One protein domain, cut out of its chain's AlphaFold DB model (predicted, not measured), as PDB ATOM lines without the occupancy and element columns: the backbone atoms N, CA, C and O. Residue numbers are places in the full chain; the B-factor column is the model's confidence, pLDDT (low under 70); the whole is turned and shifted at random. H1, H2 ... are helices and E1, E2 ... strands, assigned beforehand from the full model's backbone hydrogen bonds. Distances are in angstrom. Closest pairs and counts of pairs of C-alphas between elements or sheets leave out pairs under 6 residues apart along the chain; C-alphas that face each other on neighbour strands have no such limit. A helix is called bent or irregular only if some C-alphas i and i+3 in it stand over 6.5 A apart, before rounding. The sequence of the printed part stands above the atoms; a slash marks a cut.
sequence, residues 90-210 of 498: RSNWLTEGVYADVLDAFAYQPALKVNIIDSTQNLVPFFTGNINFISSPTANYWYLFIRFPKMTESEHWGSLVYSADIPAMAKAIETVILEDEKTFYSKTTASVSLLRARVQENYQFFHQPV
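Overview. This is residues 90 to 210 of the 498 residues of the protein "Rubredoxin" of Pedobacter rhizosphaerae (UniProt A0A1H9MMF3). A small, strongly twisted sheet of four strands has one long helix, H2, packed on one of its faces. H1 packs on the first turns of H2, H4 crosses the later part of H2, and short H3 follows at its far end, while the last residues fold back to the sheet's edge beside E4. The printed part has 121 residues with four named helices and four named strands, in the order H1 E1 E2 E3 E4 H2 H3 H4; the sheet, E1 E2 E3 E4, is mixed, and the class is mixed, helices and strands, with 59 residues in named elements, under half. The whole is compact, with a radius of gyration of the C-alphas of 13.8 A, and spans 41 by 29 by 29 A.

Along the chain. H1, residues 96 to 104, begins at C-alpha 96 at (21.822, -9.094, 13.366) and is 12.0 A long. E1 is residues 114 to 117, E2 131 to 135, E3 141 to 146, 16.3 A long, and E4 160 to 162. H2, residues 163 to 179, is 25.3 A long and irregular: C-alphas 164 and 167 are 7.3 A apart. H3 is residues 181 to 184. H4, residues 192 to 202, is 16.2 A long and ends at C-alpha 202 at (26.672, -40.088, 9.946).

Arrangement. E1 and E2 are parallel, with N 115 and O 131 2.9 A apart, within hydrogen-bond range. E2, E3 and E4 form a meander, each strand the antiparallel neighbour of the one before. In the hairpin of E2 and E3, N 143 and O 134 are 2.8 A apart; in that of E3 and E4, N 161 and O 142 are 2.8 A apart. H2 is on the sheet, giving two layers, helix over sheet; the C-alphas of Ile 131 and Ala 170 are 6.9 A apart. H2 touches H1 with residues 163 to 167 alone, closest at C-alphas 102 and 164, 6.3 A, at a tilt of 36 degrees, only just steep, the same way. With residues 172 to 177 alone it touches H4, about perpendicular at 77 degrees, closest at C-alphas 172 and 199, 6.3 A. H3 and H4 are near each other. Every O i to N i+4 pair is within hydrogen-bond range in H1, 11 of 13 in H2 and 6 of 7 in H4; H3 is too short for one.

Size, cuts and confidence. The C-alphas farthest apart, of Asn 92 and Lys 182, are 41.5 A apart. The printed part has no cut. The links E1 to E2 and E3 to E4 are long. Residues 207 to 208 pair antiparallel with residues 160 to 161 of E4. The mean pLDDT of the printed part is 95.5, and no printed residue is under 70.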
ATOM      1  N   ARG A  90      30.449  -6.321  21.613       81.38
ATOM      2  CA  ARG A  90      31.571  -5.697  20.895       81.38
ATOM      3  C   ARG A  90      32.091  -6.608  19.784       81.38
ATOM      4  O   ARG A  90      33.274  -6.555  19.458       81.38
ATOM      5  N   SER A  91      31.254  -7.510  19.275       79.31
ATOM      6  CA  SER A  91      31.700  -8.461  18.262       79.31
ATOM      7  C   SER A  91      32.053  -7.758  16.959       79.31
ATOM      8  O   SER A  91      31.383  -6.826  16.523       79.31
ATOM      9  N   ASN A  92      33.126  -8.239  16.335       79.69
ATOM     10  CA  ASN A  92      33.651  -7.681  15.094       79.69
ATOM     11  C   ASN A  92      32.957  -8.247  13.845       79.69
ATOM     12  O   ASN A  92      33.071  -7.655  12.776       79.69
ATOM     13  N   TRP A  93      32.289  -9.401  13.947       94.88
ATOM     14  CA  TRP A  93      31.716 -10.103  12.787       94.88
ATOM     15  C   TRP A  93      30.286 -10.603  12.995       94.88
ATOM     16  O   TRP A  93      29.587 -10.870  12.020       94.88
ATOM     17  N   LEU A  94      29.848 -10.754  14.246       95.88
ATOM     18  CA  LEU A  94      28.523 -11.263  14.557       95.88
ATOM     19  C   LEU A  94      27.529 -10.106  14.549       95.88
ATOM     20  O   LEU A  94      27.580  -9.249  15.422       95.88
ATOM     21  N   THR A  95      26.653 -10.095  13.548       94.75
ATOM     22  CA  THR A  95      25.646  -9.051  13.335       94.75
ATOM     23  C   THR A  95      24.236  -9.622  13.448       94.75
ATOM     24  O   THR A  95      24.036 -10.839  13.375       94.75
ATOM     25  N   GLU A  96      23.236  -8.741  13.529       93.56
ATOM     26  CA  GLU A  96      21.822  -9.094  13.366       93.56
ATOM     27  C   GLU A  96      21.546 -10.056  12.191       93.56
ATOM     28  O   GLU A  96      20.726 -10.965  12.325       93.56
ATOM     29  N   GLY A  97      22.218  -9.860  11.049       95.38
ATOM     30  CA  GLY A  97      22.035 -10.682   9.850       95.38
ATOM     31  C   GLY A  97      22.506 -12.118  10.055       95.38
ATOM     32  O   GLY A  97      21.765 -13.052   9.777       95.38
ATOM     33  N   VAL A  98      23.687 -12.298  10.653       97.31
ATOM     34  CA  VAL A  98      24.235 -13.633  10.940       97.31
ATOM     35  C   VAL A  98      23.358 -14.384  11.944       97.31
ATOM     36  O   VAL A  98      23.120 -15.580  11.786       97.31
ATOM     37  N   TYR A  99      22.839 -13.699  12.970       97.75
ATOM     38  CA  TYR A  99      21.870 -14.314  13.879       97.75
ATOM     39  C   TYR A  99      20.602 -14.758  13.159       97.75
ATOM     40  O   TYR A  99      20.136 -15.869  13.409       97.75
ATOM     41  N   ALA A 100      20.043 -13.897  12.304       97.00
ATOM     42  CA  ALA A 100      18.845 -14.211  11.538       97.00
ATOM     43  C   ALA A 100      19.074 -15.431  10.636       97.00
ATOM     44  O   ALA A 100      18.317 -16.387  10.739       97.00
ATOM     45  N   ASP A 101      20.173 -15.459   9.876       97.94
ATOM     46  CA  ASP A 101      20.516 -16.574   8.986       97.94
ATOM     47  C   ASP A 101      20.614 -17.911   9.742       97.94
ATOM     48  O   ASP A 101      20.071 -18.926   9.305       97.94
ATOM     49  N   VAL A 102      21.274 -17.920  10.908       98.25
ATOM     50  CA  VAL A 102      21.393 -19.130  11.736       98.25
ATOM     51  C   VAL A 102      20.035 -19.557  12.295       98.25
ATOM     52  O   VAL A 102      19.723 -20.747  12.281       98.25
ATOM     53  N   LEU A 103      19.239 -18.620  12.818       98.06
ATOM     54  CA  LEU A 103      17.946 -18.920  13.444       98.06
ATOM     55  C   LEU A 103      16.899 -19.374  12.417       98.06
ATOM     56  O   LEU A 103      16.182 -20.335  12.690       98.06
ATOM     57  N   ASP A 104      16.849 -18.745  11.243       96.75
ATOM     58  CA  ASP A 104      15.914 -19.077  10.160       96.75
ATOM     59  C   ASP A 104      16.212 -20.457   9.548       96.75
ATOM     60  O   ASP A 104      15.312 -21.134   9.049       96.75
ATOM     61  N   ALA A 105      17.461 -20.923   9.642       97.69
ATOM     62  CA  ALA A 105      17.866 -22.251   9.191       97.69
ATOM     63  C   ALA A 105      17.447 -23.398  10.146       97.69
ATOM     64  O   ALA A 105      17.571 -24.574   9.786       97.69
ATOM     65  N   PHE A 106      16.908 -23.110  11.341       97.62
ATOM     66  CA  PHE A 106      16.295 -24.138  12.194       97.62
ATOM     67  C   PHE A 106      14.926 -24.572  11.648       97.62
ATOM     68  O   PHE A 106      13.881 -24.039  12.011       97.62
ATOM     69  N   ALA A 107      14.920 -25.632  10.838       95.00
ATOM     70  CA  ALA A 107      13.701 -26.246  10.298       95.00
ATOM     71  C   ALA A 107      12.961 -27.182  11.289       95.00
ATOM     72  O   ALA A 107      12.121 -27.984  10.880       95.00
ATOM     73  N   TYR A 108      13.288 -27.136  12.584       96.31
ATOM     74  CA  TYR A 108      12.704 -27.987  13.625       96.31
ATOM     75  C   TYR A 108      12.693 -27.275  14.984       96.31
ATOM     76  O   TYR A 108      13.444 -26.326  15.204       96.31
ATOM     77  N   GLN A 109      11.870 -27.761  15.918       96.25
ATOM     78  CA  GLN A 109      11.887 -27.299  17.309       96.25
ATOM     79  C   GLN A 109      12.796 -28.204  18.153       96.25
ATOM     80  O   GLN A 109      12.516 -29.403  18.252       96.25
ATOM     81  N   PRO A 110      13.879 -27.677  18.756       97.62
ATOM     82  CA  PRO A 110      14.744 -28.474  19.619       97.62
ATOM     83  C   PRO A 110      13.985 -29.059  20.812       97.62
ATOM     84  O   PRO A 110      13.122 -28.403  21.387       97.62
ATOM     85  N   ALA A 111      14.329 -30.284  21.193       97.12
ATOM     86  CA  ALA A 111      13.959 -30.926  22.453       97.12
ATOM     87  C   ALA A 111      15.053 -30.734  23.526       97.12
ATOM     88  O   ALA A 111      14.782 -30.755  24.728       97.12
ATOM     89  N   LEU A 112      16.301 -30.485  23.112       97.44
ATOM     90  CA  LEU A 112      17.383 -30.051  23.995       97.44
ATOM     91  C   LEU A 112      17.564 -28.533  23.955       97.44
ATOM     92  O   LEU A 112      17.334 -27.863  22.954       97.44
ATOM     93  N   LYS A 113      18.012 -27.955  25.075       97.75
ATOM     94  CA  LYS A 113      18.186 -26.501  25.190       97.75
ATOM     95  C   LYS A 113      19.356 -26.032  24.323       97.75
ATOM     96  O   LYS A 113      20.499 -26.354  24.639       97.75
ATOM     97  N   VAL A 114      19.091 -25.215  23.310       98.69
ATOM     98  CA  VAL A 114      20.130 -24.597  22.470       98.69
ATOM     99  C   VAL A 114      20.352 -23.140  22.875       98.69
ATOM    100  O   VAL A 114      19.394 -22.426  23.194       98.69
ATOM    101  N   ASN A 115      21.614 -22.716  22.877       98.69
ATOM    102  CA  ASN A 115      22.044 -21.340  23.099       98.69
ATOM    103  C   ASN A 115      22.978 -20.895  21.952       98.69
ATOM    104  O   ASN A 115      23.882 -21.650  21.600       98.69
ATOM    105  N   ILE A 116      22.797 -19.682  21.416       98.69
ATOM    106  CA  ILE A 116      23.647 -19.060  20.379       98.69
ATOM    107  C   ILE A 116      24.081 -17.674  20.869       98.69
ATOM    108  O   ILE A 116      23.304 -16.720  20.842       98.69
ATOM    109  N   ILE A 117      25.301 -17.565  21.390       98.00
ATOM    110  CA  ILE A 117      25.705 -16.450  22.254       98.00
ATOM    111  C   ILE A 117      26.987 -15.778  21.751       98.00
ATOM    112  O   ILE A 117      27.963 -16.437  21.417       98.00
ATOM    113  N   ASP A 118      27.009 -14.453  21.752       97.62
ATOM    114  CA  ASP A 118      28.203 -13.638  21.547       97.62
ATOM    115  C   ASP A 118      29.094 -13.703  22.793       97.62
ATOM    116  O   ASP A 118      28.619 -13.437  23.902       97.62
ATOM    117  N   SER A 119      30.371 -14.046  22.620       96.19
ATOM    118  CA  SER A 119      31.380 -14.128  23.683       96.19
ATOM    119  C   SER A 119      31.639 -12.800  24.396       96.19
ATOM    120  O   SER A 119      32.125 -12.814  25.520       96.19
ATOM    121  N   THR A 120      31.292 -11.658  23.801       94.94
ATOM    122  CA  THR A 120      31.694 -10.323  24.280       94.94
ATOM    123  C   THR A 120      30.683  -9.628  25.199       94.94
ATOM    124  O   THR A 120      30.982  -8.564  25.745       94.94
ATOM    125  N   GLN A 121      29.495 -10.205  25.398       94.50
ATOM    126  CA  GLN A 121      28.400  -9.607  26.176       94.50
ATOM    127  C   GLN A 121      28.150 -10.334  27.507       94.50
ATOM    128  O   GLN A 121      28.581 -11.461  27.708       94.50
ATOM    129  N   ASN A 122      27.409  -9.705  28.424       93.56
ATOM    130  CA  ASN A 122      27.091 -10.268  29.749       93.56
ATOM    131  C   ASN A 122      25.585 -10.341  30.072       93.56
ATOM    132  O   ASN A 122      25.203 -10.782  31.158       93.56
ATOM    133  N   LEU A 123      24.717  -9.876  29.171       95.38
ATOM    134  CA  LEU A 123      23.275  -9.863  29.404       95.38
ATOM    135  C   LEU A 123      22.668 -11.264  29.258       95.38
ATOM    136  O   LEU A 123      21.868 -11.679  30.086       95.38
ATOM    137  N   VAL A 124      23.020 -12.003  28.212       96.44
ATOM    138  CA  VAL A 124      22.495 -13.340  27.934       96.44
ATOM    139  C   VAL A 124      23.505 -14.386  28.415       96.44
ATOM    140  O   VAL A 124      24.677 -14.323  28.050       96.44
ATOM    141  N   PRO A 125      23.091 -15.351  29.250       94.31
ATOM    142  CA  PRO A 125      24.015 -16.286  29.874       94.31
ATOM    143  C   PRO A 125      24.507 -17.355  28.891       94.31
ATOM    144  O   PRO A 125      23.718 -17.980  28.184       94.31
ATOM    145  N   PHE A 126      25.807 -17.635  28.937       94.88
ATOM    146  CA  PHE A 126      26.494 -18.531  28.004       94.88
ATOM    147  C   PHE A 126      26.030 -19.992  28.094       94.88
ATOM    148  O   PHE A 126      25.573 -20.574  27.114       94.88
ATOM    149  N   PHE A 127      26.093 -20.582  29.292       94.06
ATOM    150  CA  PHE A 127      26.043 -22.043  29.471       94.06
ATOM    151  C   PHE A 127      24.702 -22.574  30.001       94.06
ATOM    152  O   PHE A 127      24.653 -23.581  30.712       94.06
ATOM    153  N   THR A 128      23.584 -21.874  29.788       93.56
ATOM    154  CA  THR A 128      22.254 -22.302  30.288       93.56
ATOM    155  C   THR A 128      21.590 -23.393  29.447       93.56
ATOM    156  O   THR A 128      20.624 -24.003  29.921       93.56
ATOM    157  N   GLY A 129      22.123 -23.692  28.264       95.50
ATOM    158  CA  GLY A 129      21.676 -24.745  27.363       95.50
ATOM    159  C   GLY A 129      22.291 -26.115  27.649       95.50
ATOM    160  O   GLY A 129      23.076 -26.299  28.585       95.50
ATOM    161  N   ASN A 130      21.860 -27.099  26.872       97.56
ATOM    162  CA  ASN A 130      22.516 -28.384  26.665       97.56
ATOM    163  C   ASN A 130      23.541 -28.290  25.532       97.56
ATOM    164  O   ASN A 130      24.600 -28.893  25.630       97.56
ATOM    165  N   ILE A 131      23.235 -27.507  24.497       98.62
ATOM    166  CA  ILE A 131      24.096 -27.258  23.344       98.62
ATOM    167  C   ILE A 131      24.332 -25.749  23.301       98.62
ATOM    168  O   ILE A 131      23.381 -24.982  23.152       98.62
ATOM    169  N   ASN A 132      25.569 -25.309  23.518       98.56
ATOM    170  CA  ASN A 132      25.892 -23.891  23.656       98.56
ATOM    171  C   ASN A 132      26.932 -23.499  22.605       98.56
ATOM    172  O   ASN A 132      28.091 -23.898  22.713       98.56
ATOM    173  N   PHE A 133      26.505 -22.720  21.615       98.69
ATOM    174  CA  PHE A 133      27.369 -22.092  20.623       98.69
ATOM    175  C   PHE A 133      27.782 -20.712  21.127       98.69
ATOM    176  O   PHE A 133      26.924 -19.907  21.497       98.69
ATOM    177  N   ILE A 134      29.088 -20.450  21.168       98.31
ATOM    178  CA  ILE A 134      29.656 -19.192  21.662       98.31
ATOM    179  C   ILE A 134      30.602 -18.629  20.601       98.31
ATOM    180  O   ILE A 134      31.473 -19.353  20.129       98.31
ATOM    181  N   SER A 135      30.429 -17.372  20.189       97.50
ATOM    182  CA  SER A 135      31.189 -16.808  19.064       97.50
ATOM    183  C   SER A 135      32.696 -16.826  19.321       97.50
ATOM    184  O   SER A 135      33.158 -16.451  20.402       97.50
ATOM    185  N   SER A 136      33.469 -17.241  18.318       96.31
ATOM    186  CA  SER A 136      34.932 -17.208  18.381       96.31
ATOM    187  C   SER A 136      35.504 -15.907  17.802       96.31
ATOM    188  O   SER A 136      34.787 -15.172  17.115       96.31
ATOM    189  N   PRO A 137      36.794 -15.609  18.036       94.12
ATOM    190  CA  PRO A 137      37.493 -14.534  17.330       94.12
ATOM    191  C   PRO A 137      37.537 -14.742  15.806       94.12
ATOM    192  O   PRO A 137      37.608 -13.772  15.052       94.12
ATOM    193  N   THR A 138      37.455 -15.992  15.341       94.75
ATOM    194  CA  THR A 138      37.425 -16.314  13.915       94.75
ATOM    195  C   THR A 138      36.028 -16.097  13.337       94.75
ATOM    196  O   THR A 138      35.046 -16.690  13.789       94.75
ATOM    197  N   ALA A 139      35.940 -15.259  12.303       95.06
ATOM    198  CA  ALA A 139      34.673 -14.880  11.688       95.06
ATOM    199  C   ALA A 139      33.871 -16.091  11.192       95.06
ATOM    200  O   ALA A 139      34.413 -16.962  10.514       95.06
ATOM    201  N   ASN A 140      32.570 -16.112  11.493       96.56
ATOM    202  CA  ASN A 140      31.628 -17.193  11.188       96.56
ATOM    203  C   ASN A 140      31.894 -18.531  11.892       96.56
ATOM    204  O   ASN A 140      31.235 -19.517  11.551       96.56
ATOM    205  N   TYR A 141      32.786 -18.580  12.880       97.50
ATOM    206  CA  TYR A 141      33.084 -19.789  13.642       97.50
ATOM    207  C   TYR A 141      32.756 -19.631  15.128       97.50
ATOM    208  O   TYR A 141      32.931 -18.567  15.726       97.50
ATOM    209  N   TRP A 142      32.291 -20.721  15.733       98.31
ATOM    210  CA  TRP A 142      31.763 -20.751  17.095       98.31
ATOM    211  C   TRP A 142      32.422 -21.859  17.905       98.31
ATOM    212  O   TRP A 142      32.548 -22.987  17.434       98.31
ATOM    213  N   TYR A 143      32.778 -21.570  19.151       98.62
ATOM    214  CA  TYR A 143      33.004 -22.615  20.138       98.62
ATOM    215  C   TYR A 143      31.703 -23.371  20.393       98.62
ATOM    216  O   TYR A 143      30.620 -22.781  20.382       98.62
ATOM    217  N   LEU A 144      31.813 -24.662  20.690       98.62
ATOM    218  CA  LEU A 144      30.679 -25.501  21.051       98.62
ATOM    219  C   LEU A 144      30.935 -26.177  22.396       98.62
ATOM    220  O   LEU A 144      31.941 -26.861  22.582       98.62
ATOM    221  N   PHE A 145      29.996 -26.005  23.323       98.25
ATOM    222  CA  PHE A 145      30.015 -26.633  24.639       98.25
ATOM    223  C   PHE A 145      28.760 -27.465  24.866       98.25
ATOM    224  O   PHE A 145      27.634 -26.975  24.710       98.25
ATOM    225  N   ILE A 146      28.957 -28.706  25.302       98.12
ATOM    226  CA  ILE A 146      27.889 -29.664  25.564       98.12
ATOM    227  C   ILE A 146      27.728 -29.858  27.062       98.12
ATOM    228  O   ILE A 146      28.671 -30.195  27.772       98.12
ATOM    229  N   ARG A 147      26.498 -29.687  27.533       95.75
ATOM    230  CA  ARG A 147      26.069 -30.089  28.867       95.75
ATOM    231  C   ARG A 147      25.028 -31.184  28.739       95.75
ATOM    232  O   ARG A 147      23.866 -30.928  28.400       95.75
ATOM    233  N   PHE A 148      25.442 -32.396  29.071       96.06
ATOM    234  CA  PHE A 148      24.567 -33.554  29.048       96.06
ATOM    235  C   PHE A 148      23.374 -33.403  30.011       96.06
ATOM    236  O   PHE A 148      23.472 -32.735  31.054       96.06
ATOM    237  N   PRO A 149      22.215 -34.004  29.694       92.81
ATOM    238  CA  PRO A 149      21.068 -34.019  30.592       92.81
ATOM    239  C   PRO A 149      21.431 -34.539  31.991       92.81
ATOM    240  O   PRO A 149      22.244 -35.443  32.152       92.81
ATOM    241  N   LYS A 150      20.813 -33.965  33.032       87.56
ATOM    242  CA  LYS A 150      21.082 -34.271  34.459       87.56
ATOM    243  C   LYS A 150      22.503 -33.920  34.946       87.56
ATOM    244  O   LYS A 150      22.819 -34.192  36.109       87.56
ATOM    245  N   MET A 151      23.321 -33.262  34.121       87.81
ATOM    246  CA  MET A 151      24.649 -32.766  34.493       87.81
ATOM    247  C   MET A 151      24.675 -31.246  34.699       87.81
ATOM    248  O   MET A 151      23.772 -30.507  34.286       87.81
ATOM    249  N   THR A 152      25.704 -30.780  35.404       83.06
ATOM    250  CA  THR A 152      25.927 -29.361  35.720       83.06
ATOM    251  C   THR A 152      27.066 -28.756  34.916       83.06
ATOM    252  O   THR A 152      26.959 -27.594  34.525       83.06
ATOM    253  N   GLU A 153      28.104 -29.544  34.658       86.00
ATOM    254  CA  GLU A 153      29.314 -29.134  33.952       86.00
ATOM    255  C   GLU A 153      29.121 -29.233  32.440       86.00
ATOM    256  O   GLU A 153      28.303 -30.018  31.955       86.00
ATOM    257  N   SER A 154      29.828 -28.371  31.712       91.81
ATOM    258  CA  SER A 154      29.835 -28.367  30.250       91.81
ATOM    259  C   SER A 154      31.225 -28.751  29.766       91.81
ATOM    260  O   SER A 154      32.216 -28.269  30.308       91.81
ATOM    261  N   GLU A 155      31.286 -29.580  28.736       95.12
ATOM    262  CA  GLU A 155      32.520 -30.029  28.101       95.12
ATOM    263  C   GLU A 155      32.655 -29.396  26.711       95.12
ATOM    264  O   GLU A 155      31.670 -29.226  25.988       95.12
ATOM    265  N   HIS A 156      33.880 -29.033  26.338       96.38
ATOM    266  CA  HIS A 156      34.180 -28.404  25.054       96.38
ATOM    267  C   HIS A 156      34.231 -29.435  23.910       96.38
ATOM    268  O   HIS A 156      34.810 -30.509  24.062       96.38
ATOM    269  N   TRP A 157      33.665 -29.098  22.744       97.25
ATOM    270  CA  TRP A 157      33.591 -29.969  21.557       97.25
ATOM    271  C   TRP A 157      34.956 -30.297  20.931       97.25
ATOM    272  O   TRP A 157      35.138 -31.342  20.297       97.25
ATOM    273  N   GLY A 158      35.935 -29.412  21.128       94.75
ATOM    274  CA  GLY A 158      37.312 -29.581  20.657       94.75
ATOM    275  C   GLY A 158      37.590 -29.050  19.248       94.75
ATOM    276  O   GLY A 158      38.719 -29.165  18.783       94.75
ATOM    277  N   SER A 159      36.604 -28.463  18.574       96.19
ATOM    278  CA  SER A 159      36.779 -27.732  17.314       96.19
ATOM    279  C   SER A 159      35.744 -26.614  17.200       96.19
ATOM    280  O   SER A 159      34.696 -26.667  17.851       96.19
ATOM    281  N   LEU A 160      36.040 -25.607  16.380       98.06
ATOM    282  CA  LEU A 160      35.093 -24.546  16.062       98.06
ATOM    283  C   LEU A 160      34.090 -25.021  15.008       98.06
ATOM    284  O   LEU A 160      34.473 -25.722  14.072       98.06
ATOM    285  N   VAL A 161      32.834 -24.600  15.139       98.25
ATOM    286  CA  VAL A 161      31.715 -24.941  14.247       98.25
ATOM    287  C   VAL A 161      31.395 -23.759  13.338       98.25
ATOM    288  O   VAL A 161      31.301 -22.627  13.815       98.25
ATOM    289  N   TYR A 162      31.229 -24.009  12.039       98.19
ATOM    290  CA  TYR A 162      30.832 -22.979  11.080       98.19
ATOM    291  C   TYR A 162      29.365 -22.559  11.269       98.19
ATOM    292  O   TYR A 162      28.503 -23.388  11.549       98.19
ATOM    293  N   SER A 163      29.066 -21.271  11.087       97.94
ATOM    294  CA  SER A 163      27.744 -20.688  11.380       97.94
ATOM    295  C   SER A 163      26.599 -21.397  10.651       97.94
ATOM    296  O   SER A 163      25.591 -21.716  11.275       97.94
ATOM    297  N   ALA A 164      26.773 -21.705   9.362       97.56
ATOM    298  CA  ALA A 164      25.735 -22.365   8.565       97.56
ATOM    299  C   ALA A 164      25.447 -23.811   9.012       97.56
ATOM    300  O   ALA A 164      24.359 -24.322   8.760       97.56
ATOM    301  N   ASP A 165      26.388 -24.454   9.710       98.12
ATOM    302  CA  ASP A 165      26.239 -25.830  10.187       98.12
ATOM    303  C   ASP A 165      25.556 -25.909  11.558       98.12
ATOM    304  O   ASP A 165      25.143 -26.994  11.963       98.12
ATOM    305  N   ILE A 166      25.395 -24.789  12.281       98.62
ATOM    306  CA  ILE A 166      24.835 -24.768  13.645       98.62
ATOM    307  C   ILE A 166      23.505 -25.534  13.760       98.62
ATOM    308  O   ILE A 166      23.409 -26.382  14.653       98.62
ATOM    309  N   PRO A 167      22.488 -25.308  12.902       98.44
ATOM    310  CA  PRO A 167      21.204 -25.996  13.039       98.44
ATOM    311  C   PRO A 167      21.316 -27.506  12.810       98.44
ATOM    312  O   PRO A 167      20.789 -28.300  13.592       98.44
ATOM    313  N   ALA A 168      22.045 -27.919  11.771       98.12
ATOM    314  CA  ALA A 168      22.234 -29.327  11.436       98.12
ATOM    315  C   ALA A 168      23.077 -30.054  12.499       98.12
ATOM    316  O   ALA A 168      22.738 -31.160  12.921       98.12
ATOM    317  N   MET A 169      24.127 -29.399  12.997       98.31
ATOM    318  CA  MET A 169      24.970 -29.874  14.093       98.31
ATOM    319  C   MET A 169      24.162 -30.048  15.382       98.31
ATOM    320  O   MET A 169      24.238 -31.095  16.029       98.31
ATOM    321  N   ALA A 170      23.363 -29.041  15.752       98.62
ATOM    322  CA  ALA A 170      22.496 -29.104  16.921       98.62
ATOM    323  C   ALA A 170      21.506 -30.270  16.812       98.62
ATOM    324  O   ALA A 170      21.299 -30.979  17.799       98.62
ATOM    325  N   LYS A 171      20.951 -30.515  15.614       98.56
ATOM    326  CA  LYS A 171      20.033 -31.634  15.388       98.56
ATOM    327  C   LYS A 171      20.723 -32.979  15.537       98.56
ATOM    328  O   LYS A 171      20.214 -33.837  16.249       98.56
ATOM    329  N   ALA A 172      21.882 -33.149  14.904       98.31
ATOM    330  CA  ALA A 172      22.648 -34.389  14.963       98.31
ATOM    331  C   ALA A 172      23.036 -34.746  16.407       98.31
ATOM    332  O   ALA A 172      22.843 -35.879  16.845       98.31
ATOM    333  N   ILE A 173      23.524 -33.762  17.169       98.50
ATOM    334  CA  ILE A 173      23.870 -33.934  18.585       98.50
ATOM    335  C   ILE A 173      22.640 -34.315  19.412       98.50
ATOM    336  O   ILE A 173      22.703 -35.246  20.215       98.50
ATOM    337  N   GLU A 174      21.531 -33.597  19.228       98.00
ATOM    338  CA  GLU A 174      20.277 -33.881  19.922       98.00
ATOM    339  C   GLU A 174      19.793 -35.306  19.652       98.00
ATOM    340  O   GLU A 174      19.514 -36.031  20.605       98.00
ATOM    341  N   THR A 175      19.749 -35.721  18.387       97.69
ATOM    342  CA  THR A 175      19.333 -37.069  17.991       97.69
ATOM    343  C   THR A 175      20.175 -38.134  18.692       97.69
ATOM    344  O   THR A 175      19.620 -38.995  19.369       97.69
ATOM    345  N   VAL A 176      21.508 -38.027  18.639       97.81
ATOM    346  CA  VAL A 176      22.404 -39.013  19.269       97.81
ATOM    347  C   VAL A 176      22.211 -39.084  20.791       97.81
ATOM    348  O   VAL A 176      22.237 -40.174  21.365       97.81
ATOM    349  N   ILE A 177      22.013 -37.943  21.462       97.62
ATOM    350  CA  ILE A 177      21.802 -37.902  22.919       97.62
ATOM    351  C   ILE A 177      20.455 -38.523  23.308       97.62
ATOM    352  O   ILE A 177      20.387 -39.242  24.307       97.62
ATOM    353  N   LEU A 178      19.389 -38.217  22.565       96.69
ATOM    354  CA  LEU A 178      18.033 -38.666  22.889       96.69
ATOM    355  C   LEU A 178      17.805 -40.144  22.546       96.69
ATOM    356  O   LEU A 178      17.073 -40.822  23.260       96.69
ATOM    357  N   GLU A 179      18.451 -40.668  21.502       96.88
ATOM    358  CA  GLU A 179      18.342 -42.083  21.119       96.88
ATOM    359  C   GLU A 179      19.097 -43.028  22.073       96.88
ATOM    360  O   GLU A 179      18.707 -44.186  22.229       96.88
ATOM    361  N   ASP A 180      20.140 -42.547  22.761       96.25
ATOM    362  CA  ASP A 180      20.900 -43.318  23.755       96.25
ATOM    363  C   ASP A 180      20.947 -42.621  25.122       96.25
ATOM    364  O   ASP A 180      22.000 -42.232  25.645       96.25
ATOM    365  N   GLU A 181      19.771 -42.501  25.748       94.31
ATOM    366  CA  GLU A 181      19.665 -41.888  27.072       94.31
ATOM    367  C   GLU A 181      20.500 -42.618  28.133       94.31
ATOM    368  O   GLU A 181      21.039 -41.993  29.048       94.31
ATOM    369  N   LYS A 182      20.623 -43.950  28.025       94.69
ATOM    370  CA  LYS A 182      21.367 -44.772  28.993       94.69
ATOM    371  C   LYS A 182      22.820 -44.323  29.087       94.69
ATOM    372  O   LYS A 182      23.342 -44.201  30.196       94.69
ATOM    373  N   THR A 183      23.440 -44.046  27.945       95.38
ATOM    374  CA  THR A 183      24.822 -43.574  27.883       95.38
ATOM    375  C   THR A 183      24.919 -42.092  28.225       95.38
ATOM    376  O   THR A 183      25.702 -41.723  29.103       95.38
ATOM    377  N   PHE A 184      24.119 -41.239  27.575       96.19
ATOM    378  CA  PHE A 184      24.332 -39.787  27.603       96.19
ATOM    379  C   PHE A 184      23.659 -39.051  28.769       96.19
ATOM    380  O   PHE A 184      23.944 -37.878  28.988       96.19
ATOM    381  N   TYR A 185      22.816 -39.711  29.570       94.06
ATOM    382  CA  TYR A 185      22.270 -39.138  30.813       94.06
ATOM    383  C   TYR A 185      23.032 -39.623  32.056       94.06
ATOM    384  O   TYR A 185      22.713 -39.230  33.185       94.06
ATOM    385  N   SER A 186      24.012 -40.507  31.866       90.69
ATOM    386  CA  SER A 186      24.807 -41.106  32.929       90.69
ATOM    387  C   SER A 186      26.123 -40.353  33.116       90.69
ATOM    388  O   SER A 186      26.909 -40.192  32.187       90.69
ATOM    389  N   LYS A 187      26.386 -39.937  34.361       85.88
ATOM    390  CA  LYS A 187      27.599 -39.198  34.754       85.88
ATOM    391  C   LYS A 187      28.899 -39.985  34.591       85.88
ATOM    392  O   LYS A 187      29.960 -39.384  34.649       85.88
ATOM    393  N   THR A 188      28.831 -41.307  34.471       88.56
ATOM    394  CA  THR A 188      30.022 -42.160  34.373       88.56
ATOM    395  C   THR A 188      30.386 -42.510  32.938       88.56
ATOM    396  O   THR A 188      31.518 -42.906  32.691       88.56
ATOM    397  N   THR A 189      29.438 -42.404  32.004       91.31
ATOM    398  CA  THR A 189      29.602 -42.889  30.625       91.31
ATOM    399  C   THR A 189      29.493 -41.794  29.576       91.31
ATOM    400  O   THR A 189      30.059 -41.957  28.499       91.31
ATOM    401  N   ALA A 190      28.766 -40.705  29.841       93.94
ATOM    402  CA  ALA A 190      28.676 -39.616  28.880       93.94
ATOM    403  C   ALA A 190      30.021 -38.884  28.792       93.94
ATOM    404  O   ALA A 190      30.596 -38.515  29.813       93.94
ATOM    405  N   SER A 191      30.492 -38.656  27.570       96.50
ATOM    406  CA  SER A 191      31.636 -37.796  27.287       96.50
ATOM    407  C   SER A 191      31.462 -37.144  25.925       96.50
ATOM    408  O   SER A 191      30.862 -37.722  25.007       96.50
ATOM    409  N   VAL A 192      32.009 -35.940  25.760       97.12
ATOM    410  CA  VAL A 192      31.969 -35.260  24.459       97.12
ATOM    411  C   VAL A 192      32.782 -35.999  23.399       97.12
ATOM    412  O   VAL A 192      32.395 -36.005  22.233       97.12
ATOM    413  N   SER A 193      33.853 -36.697  23.784       96.44
ATOM    414  CA  SER A 193      34.639 -37.516  22.853       96.44
ATOM    415  C   SER A 193      33.816 -38.648  22.230       96.44
ATOM    416  O   SER A 193      33.874 -38.836  21.014       96.44
ATOM    417  N   LEU A 194      33.011 -39.354  23.034       96.69
ATOM    418  CA  LEU A 194      32.119 -40.413  22.559       96.69
ATOM    419  C   LEU A 194      30.987 -39.847  21.697       96.69
ATOM    420  O   LEU A 194      30.701 -40.382  20.627       96.69
ATOM    421  N   LEU A 195      30.359 -38.759  22.149       97.75
ATOM    422  CA  LEU A 195      29.299 -38.087  21.398       97.75
ATOM    423  C   LEU A 195      29.797 -37.646  20.016       97.75
ATOM    424  O   LEU A 195      29.138 -37.899  19.011       97.75
ATOM    425  N   ARG A 196      30.978 -37.026  19.964       96.81
ATOM    426  CA  ARG A 196      31.593 -36.565  18.720       96.81
ATOM    427  C   ARG A 196      31.862 -37.711  17.754       96.81
ATOM    428  O   ARG A 196      31.525 -37.566  16.585       96.81
ATOM    429  N   ALA A 197      32.399 -38.834  18.235       96.19
ATOM    430  CA  ALA A 197      32.626 -40.010  17.399       96.19
ATOM    431  C   ALA A 197      31.321 -40.487  16.736       96.19
ATOM    432  O   ALA A 197      31.280 -40.638  15.521       96.19
ATOM    433  N   ARG A 198      30.231 -40.603  17.507       96.62
ATOM    434  CA  ARG A 198      28.920 -41.029  16.981       96.62
ATOM    435  C   ARG A 198      28.293 -40.038  16.004       96.62
ATOM    436  O   ARG A 198      27.676 -40.441  15.024       96.62
ATOM    437  N   VAL A 199      28.438 -38.737  16.250       96.75
ATOM    438  CA  VAL A 199      27.964 -37.714  15.304       96.75
ATOM    439  C   VAL A 199      28.756 -37.795  13.993       96.75
ATOM    440  O   VAL A 199      28.172 -37.726  12.917       96.75
ATOM    441  N   GLN A 200      30.070 -38.010  14.058       94.94
ATOM    442  CA  GLN A 200      30.938 -38.091  12.877       94.94
ATOM    443  C   GLN A 200      30.741 -39.360  12.029       94.94
ATOM    444  O   GLN A 200      31.185 -39.384  10.885       94.94
ATOM    445  N   GLU A 201      30.062 -40.391  12.543       94.12
ATOM    446  CA  GLU A 201      29.709 -41.590  11.764       94.12
ATOM    447  C   GLU A 201      28.721 -41.285  10.631       94.12
ATOM    448  O   GLU A 201      28.806 -41.886   9.562       94.12
ATOM    449  N   ASN A 202      27.793 -40.347  10.857       92.56
ATOM    450  CA  ASN A 202      26.672 -40.088   9.946       92.56
ATOM    451  C   ASN A 202      26.632 -38.655   9.403       92.56
ATOM    452  O   ASN A 202      25.883 -38.379   8.467       92.56
ATOM    453  N   TYR A 203      27.418 -37.740   9.974       93.81
ATOM    454  CA  TYR A 203      27.377 -36.323   9.633       93.81
ATOM    455  C   TYR A 203      28.781 -35.768   9.389       93.81
ATOM    456  O   TYR A 203      29.722 -36.050  10.131       93.81
ATOM    457  N   GLN A 204      28.908 -34.928   8.362       92.81
ATOM    458  CA  GLN A 204      30.124 -34.172   8.072       92.81
ATOM    459  C   GLN A 204      29.825 -32.679   8.182       92.81
ATOM    460  O   GLN A 204      28.902 -32.187   7.540       92.81
ATOM    461  N   PHE A 205      30.620 -31.979   8.990       95.44
ATOM    462  CA  PHE A 205      30.489 -30.545   9.239       95.44
ATOM    463  C   PHE A 205      31.825 -29.840   9.023       95.44
ATOM    464  O   PHE A 205      32.900 -30.399   9.298       95.44
ATOM    465  N   PHE A 206      31.758 -28.589   8.580       93.44
ATOM    466  CA  PHE A 206      32.923 -27.727   8.498       93.44
ATOM    467  C   PHE A 206      33.391 -27.366   9.901       93.44
ATOM    468  O   PHE A 206      32.625 -26.914  10.755       93.44
ATOM    469  N   HIS A 207      34.685 -27.545  10.135       92.75
ATOM    470  CA  HIS A 207      35.291 -27.241  11.417       92.75
ATOM    471  C   HIS A 207      36.665 -26.612  11.247       92.75
ATOM    472  O   HIS A 207      37.347 -26.818  10.243       92.75
ATOM    473  N   GLN A 208      37.068 -25.852  12.258       95.69
ATOM    474  CA  GLN A 208      38.420 -25.320  12.380       95.69
ATOM    475  C   GLN A 208      39.043 -25.741  13.714       95.69
ATOM    476  O   GLN A 208      38.313 -25.968  14.687       95.69
ATOM    477  N   PRO A 209      40.380 -25.871  13.781       95.81
ATOM    478  CA  PRO A 209      41.055 -26.092  15.050       95.81
ATOM    479  C   PRO A 209      40.839 -24.895  15.979       95.81
ATOM    480  O   PRO A 209      40.710 -23.753  15.537       95.81
ATOM    481  N   VAL A 210      40.822 -25.160  17.281       95.38
ATOM    482  CA  VAL A 210      40.800 -24.102  18.290       95.38
ATOM    483  C   VAL A 210      42.219 -23.569  18.455       95.38
ATOM    484  O   VAL A 210      43.103 -24.296  18.900       95.38
TER     485      VAL A 210